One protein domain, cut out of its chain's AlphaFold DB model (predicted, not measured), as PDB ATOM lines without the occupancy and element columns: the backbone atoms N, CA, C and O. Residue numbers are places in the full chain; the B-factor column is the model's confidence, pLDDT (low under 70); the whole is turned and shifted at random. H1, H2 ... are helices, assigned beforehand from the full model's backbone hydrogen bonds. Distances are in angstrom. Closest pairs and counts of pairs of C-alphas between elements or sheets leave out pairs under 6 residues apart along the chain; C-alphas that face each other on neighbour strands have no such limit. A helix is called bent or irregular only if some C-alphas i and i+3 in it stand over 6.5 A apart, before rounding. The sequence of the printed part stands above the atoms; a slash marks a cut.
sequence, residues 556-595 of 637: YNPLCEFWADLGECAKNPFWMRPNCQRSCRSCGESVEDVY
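AT A GLANCE: This is residues 556 to 595 of the 637 residues of the protein "(pine wood nematode) hypothetical protein" of Bursaphelenchus xylophilus (UniProt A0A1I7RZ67). Three short helices make a small U, with H1 and H3 as its two arms and H2 at the turn between them, and the closing stretch, residues 580 to 595, folds back and wraps round H3 to the side away from H1. The printed part has 40 residues, with three named helices in the order H1, H2, H3 and no named strand. Its class is all helix, although the helices hold 17 of the 40 residues, under half. The whole is compact, with a radius of gyration of the C-alphas of 8.7 A, and spans 24 by 18 by 13 A.

IN THESE COORDINATES: Find C-alpha 560 at (0.784, 53.445, -29.019); from there H1, residues 560 to 565, runs 8.7 A. Next comes H2, residues 568 to 571, 4.7 A from first to last C-alpha. H3, residues 573 to 579, is the longest helix and runs 9.5 A to C-alpha 579 at (0.989, 45.622, -30.281). H3 is neither bent nor irregular, but only just: C-alphas 575 and 578 are 6.1 A apart.

HOW THE PARTS SIT: Look first at H1 and H3, which only just touch, with 3 pairs of C-alphas within 8 A. Their closest C-alphas, those of Cys 560 and Met 576, are 7.5 A apart. The two helices run opposite ways at a steep tilt of 41 degrees. H1 and H2 are close but not clearly touching; their closest C-alphas, Trp 563 and Cys 569, are 7.5 A apart. H2 and H3 touch only at the corner, and only just, with 3 pairs within 8 A; their closest C-alphas, Cys 569 and Met 576, are 5.2 A apart. In H1 every O i to N i+4 pair is within hydrogen-bond range, in H3 2 of 3 are, and H2 is too short for such a pair.

THE WHOLE: The C-alphas farthest apart, those of Pro 558 and Tyr 595, are 24.6 A apart. The printed part has no cut, and the links H1 to H2 and H2 to H3 are tight. Mean pLDDT of the printed part is 93.6, and no printed residue is under 70.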
ATOM      1  N   TYR A 556      -3.303  48.168 -29.710       87.62
ATOM      2  CA  TYR A 556      -3.790  47.451 -28.524       87.62
ATOM      3  C   TYR A 556      -3.536  48.213 -27.209       87.62
ATOM      4  O   TYR A 556      -3.980  47.777 -26.148       87.62
ATOM      5  N   ASN A 557      -2.847  49.359 -27.264       90.12
ATOM      6  CA  ASN A 557      -2.641  50.267 -26.138       90.12
ATOM      7  C   ASN A 557      -2.948  51.721 -26.570       90.12
ATOM      8  O   ASN A 557      -2.511  52.116 -27.651       90.12
ATOM      9  N   PRO A 558      -3.653  52.537 -25.760       87.44
ATOM     10  CA  PRO A 558      -3.946  53.932 -26.109       87.44
ATOM     11  C   PRO A 558      -2.694  54.816 -26.264       87.44
ATOM     12  O   PRO A 558      -2.736  55.802 -26.988       87.44
ATOM     13  N   LEU A 559      -1.563  54.462 -25.642       87.38
ATOM     14  CA  LEU A 559      -0.300  55.206 -25.751       87.38
ATOM     15  C   LEU A 559       0.545  54.818 -26.979       87.38
ATOM     16  O   LEU A 559       1.639  55.347 -27.160       87.38
ATOM     17  N   CYS A 560       0.057  53.916 -27.838       95.12
ATOM     18  CA  CYS A 560       0.784  53.445 -29.019       95.12
ATOM     19  C   CYS A 560       1.215  54.553 -29.990       95.12
ATOM     20  O   CYS A 560       2.263  54.411 -30.616       95.12
ATOM     21  N   GLU A 561       0.429  55.628 -30.128       91.00
ATOM     22  CA  GLU A 561       0.764  56.740 -31.028       91.00
ATOM     23  C   GLU A 561       1.903  57.583 -30.436       91.00
ATOM     24  O   GLU A 561       2.978  57.657 -31.020       91.00
ATOM     25  N   PHE A 562       1.743  58.037 -29.188       89.62
ATOM     26  CA  PHE A 562       2.783  58.713 -28.403       89.62
ATOM     27  C   PHE A 562       4.113  57.933 -28.350       89.62
ATOM     28  O   PHE A 562       5.189  58.503 -28.524       89.62
ATOM     29  N   TRP A 563       4.072  56.612 -28.154       94.62
ATOM     30  CA  TRP A 563       5.277  55.780 -28.189       94.62
ATOM     31  C   TRP A 563       5.868  55.633 -29.601       94.62
ATOM     32  O   TRP A 563       7.089  55.535 -29.739       94.62
ATOM     33  N   ALA A 564       5.049  55.637 -30.656       96.38
ATOM     34  CA  ALA A 564       5.543  55.661 -32.030       96.38
ATOM     35  C   ALA A 564       6.260  56.983 -32.353       96.38
ATOM     36  O   ALA A 564       7.346  56.939 -32.933       96.38
ATOM     37  N   ASP A 565       5.722  58.118 -31.896       94.38
ATOM     38  CA  ASP A 565       6.325  59.450 -32.044       94.38
ATOM     39  C   ASP A 565       7.655  59.569 -31.279       94.38
ATOM     40  O   ASP A 565       8.633  60.113 -31.792       94.38
ATOM     41  N   LEU A 566       7.755  58.949 -30.095       94.12
ATOM     42  CA  LEU A 566       9.024  58.775 -29.372       94.12
ATOM     43  C   LEU A 566      10.003  57.792 -30.053       94.12
ATOM     44  O   LEU A 566      11.113  57.584 -29.552       94.12
ATOM     45  N   GLY A 567       9.635  57.168 -31.174       95.25
ATOM     46  CA  GLY A 567      10.480  56.239 -31.928       95.25
ATOM     47  C   GLY A 567      10.550  54.817 -31.357       95.25
ATOM     48  O   GLY A 567      11.420  54.037 -31.756       95.25
ATOM     49  N   GLU A 568       9.651  54.432 -30.445       96.88
ATOM     50  CA  GLU A 568       9.661  53.091 -29.840       96.88
ATOM     51  C   GLU A 568       9.397  51.975 -30.863       96.88
ATOM     52  O   GLU A 568       9.871  50.856 -30.678       96.88
ATOM     53  N   CYS A 569       8.761  52.271 -32.004       97.00
ATOM     54  CA  CYS A 569       8.654  51.334 -33.132       97.00
ATOM     55  C   CYS A 569      10.018  50.836 -33.656       97.00
ATOM     56  O   CYS A 569      10.075  49.770 -34.267       97.00
ATOM     57  N   ALA A 570      11.103  51.589 -33.425       95.38
ATOM     58  CA  ALA A 570      12.474  51.225 -33.792       95.38
ATOM     59  C   ALA A 570      13.331  50.778 -32.591       95.38
ATOM     60  O   ALA A 570      14.192  49.916 -32.751       95.38
ATOM     61  N   LYS A 571      13.100  51.333 -31.390       95.12
ATOM     62  CA  LYS A 571      13.826  50.960 -30.156       95.12
ATOM     63  C   LYS A 571      13.326  49.648 -29.539       95.12
ATOM     64  O   LYS A 571      14.125  48.820 -29.114       95.12
ATOM     65  N   ASN A 572      12.007  49.454 -29.516       94.75
ATOM     66  CA  ASN A 572      11.308  48.303 -28.943       94.75
ATOM     67  C   ASN A 572      10.422  47.588 -29.996       94.75
ATOM     68  O   ASN A 572       9.219  47.397 -29.790       94.75
ATOM     69  N   PRO A 573      10.981  47.184 -31.153       95.81
ATOM     70  CA  PRO A 573      10.201  46.734 -32.306       95.81
ATOM     71  C   PRO A 573       9.429  45.437 -32.034       95.81
ATOM     72  O   PRO A 573       8.308  45.284 -32.506       95.81
ATOM     73  N   PHE A 574       9.981  44.523 -31.231       94.81
ATOM     74  CA  PHE A 574       9.350  43.235 -30.909       94.81
ATOM     75  C   PHE A 574       8.106  43.350 -30.024       94.81
ATOM     76  O   PHE A 574       7.285  42.436 -30.020       94.81
ATOM     77  N   TRP A 575       7.944  44.461 -29.301       94.19
ATOM     78  CA  TRP A 575       6.697  44.770 -28.608       94.19
ATOM     79  C   TRP A 575       5.829  45.713 -29.443       94.19
ATOM     80  O   TRP A 575       4.670  45.406 -29.719       94.19
ATOM     81  N   MET A 576       6.398  46.830 -29.900       96.38
ATOM     82  CA  MET A 576       5.662  47.898 -30.573       96.38
ATOM     83  C   MET A 576       5.076  47.475 -31.919       96.38
ATOM     84  O   MET A 576       3.922  47.783 -32.187       96.38
ATOM     85  N   ARG A 577       5.805  46.741 -32.768       95.56
ATOM     86  CA  ARG A 577       5.290  46.390 -34.101       95.56
ATOM     87  C   ARG A 577       4.042  45.489 -34.045       95.56
ATOM     88  O   ARG A 577       3.072  45.864 -34.701       95.56
ATOM     89  N   PRO A 578       3.981  44.410 -33.232       93.62
ATOM     90  CA  PRO A 578       2.769  43.591 -33.103       93.62
ATOM     91  C   PRO A 578       1.677  44.169 -32.179       93.62
ATOM     92  O   PRO A 578       0.512  43.813 -32.362       93.62
ATOM     93  N   ASN A 579       1.991  45.048 -31.210       92.62
ATOM     94  CA  ASN A 579       0.989  45.622 -30.281       92.62
ATOM     95  C   ASN A 579       0.478  47.022 -30.683       92.62
ATOM     96  O   ASN A 579      -0.627  47.407 -30.306       92.62
ATOM     97  N   CYS A 580       1.245  47.777 -31.465       96.31
ATOM     98  CA  CYS A 580       0.934  49.127 -31.939       96.31
ATOM     99  C   CYS A 580       0.932  49.170 -33.472       96.31
ATOM    100  O   CYS A 580       1.533  50.048 -34.093       96.31
ATOM    101  N   GLN A 581       0.285  48.175 -34.087       95.19
ATOM    102  CA  GLN A 581       0.371  47.903 -35.524       95.19
ATOM    103  C   GLN A 581      -0.032  49.099 -36.390       95.19
ATOM    104  O   GLN A 581       0.569  49.313 -37.444       95.19
ATOM    105  N   ARG A 582      -1.017  49.895 -35.947       94.25
ATOM    106  CA  ARG A 582      -1.474  51.085 -36.675       94.25
ATOM    107  C   ARG A 582      -0.404  52.180 -36.658       94.25
ATOM    108  O   ARG A 582       0.038  52.599 -37.725       94.25
ATOM    109  N   SER A 583       0.058  52.600 -35.477       95.56
ATOM    110  CA  SER A 583       1.044  53.688 -35.360       95.56
ATOM    111  C   SER A 583       2.433  53.284 -35.881       95.56
ATOM    112  O   SER A 583       3.096  54.081 -36.540       95.56
ATOM    113  N   CYS A 584       2.844  52.022 -35.704       96.75
ATOM    114  CA  CYS A 584       4.098  51.485 -36.250       96.75
ATOM    115  C   CYS A 584       4.014  50.984 -37.705       96.75
ATOM    116  O   CYS A 584       5.012  50.484 -38.230       96.75
ATOM    117  N   ARG A 585       2.854  51.128 -38.369       94.75
ATOM    118  CA  ARG A 585       2.606  50.725 -39.772       94.75
ATOM    119  C   ARG A 585       2.986  49.263 -40.067       94.75
ATOM    120  O   ARG A 585       3.467  48.938 -41.149       94.75
ATOM    121  N   SER A 586       2.756  48.387 -39.095       94.44
ATOM    122  CA  SER A 586       3.129  46.964 -39.059       94.44
ATOM    123  C   SER A 586       1.889  46.062 -38.960       94.44
ATOM    124  O   SER A 586       1.846  45.081 -38.223       94.44
ATOM    125  N   CYS A 587       0.844  46.432 -39.701       94.56
ATOM    126  CA  CYS A 587      -0.439  45.734 -39.750       94.56
ATOM    127  C   CYS A 587      -0.294  44.278 -40.205       94.56
ATOM    128  O   CYS A 587       0.146  44.011 -41.321       94.56
ATOM    129  N   GLY A 588      -0.713  43.350 -39.344       90.62
ATOM    130  CA  GLY A 588      -0.610  41.911 -39.579       90.62
ATOM    131  C   GLY A 588       0.735  41.282 -39.200       90.62
ATOM    132  O   GLY A 588       0.871  40.076 -39.371       90.62
ATOM    133  N   GLU A 589       1.703  42.042 -38.672       92.88
ATOM    134  CA  GLU A 589       2.946  41.463 -38.147       92.88
ATOM    135  C   GLU A 589       2.754  40.826 -36.763       92.88
ATOM    136  O   GLU A 589       2.163  41.410 -35.850       92.88
ATOM    137  N   SER A 590       3.340  39.644 -36.597       91.62
ATOM    138  CA  SER A 590       3.538  38.947 -35.327       91.62
ATOM    139  C   SER A 590       4.982  39.103 -34.820       91.62
ATOM    140  O   SER A 590       5.839  39.676 -35.498       91.62
ATOM    141  N   VAL A 591       5.291  38.595 -33.620       91.12
ATOM    142  CA  VAL A 591       6.659  38.646 -33.051       91.12
ATOM    143  C   VAL A 591       7.643  37.840 -33.918       91.12
ATOM    144  O   VAL A 591       8.840  38.124 -33.955       91.12
ATOM    145  N   GLU A 592       7.111  36.859 -34.643       92.25
ATOM    146  CA  GLU A 592       7.781  35.981 -35.592       92.25
ATOM    147  C   GLU A 592       8.186  36.670 -36.900       92.25
ATOM    148  O   GLU A 592       9.106  36.186 -37.558       92.25
ATOM    149  N   ASP A 593       7.538  37.784 -37.261       92.56
ATOM    150  CA  ASP A 593       7.791  38.541 -38.497       92.56
ATOM    151  C   ASP A 593       8.794  39.689 -38.288       92.56
ATOM    152  O   ASP A 593       9.495  40.102 -39.218       92.56
ATOM    153  N   VAL A 594       8.906  40.208 -37.058       93.12
ATOM    154  CA  VAL A 594       9.783  41.342 -36.731       93.12
ATOM    155  C   VAL A 594      11.249  40.981 -36.992       93.12
ATOM    156  O   VAL A 594      11.845  40.133 -36.328       93.12
ATOM    157  N   TYR A 595      11.837  41.646 -37.991       91.88
ATOM    158  CA  TYR A 595      13.178  41.367 -38.528       91.88
ATOM    159  C   TYR A 595      13.403  39.908 -38.965       91.88
ATOM    160  O   TYR A 595      14.540  39.424 -38.972       91.88
TER     161      TYR A 595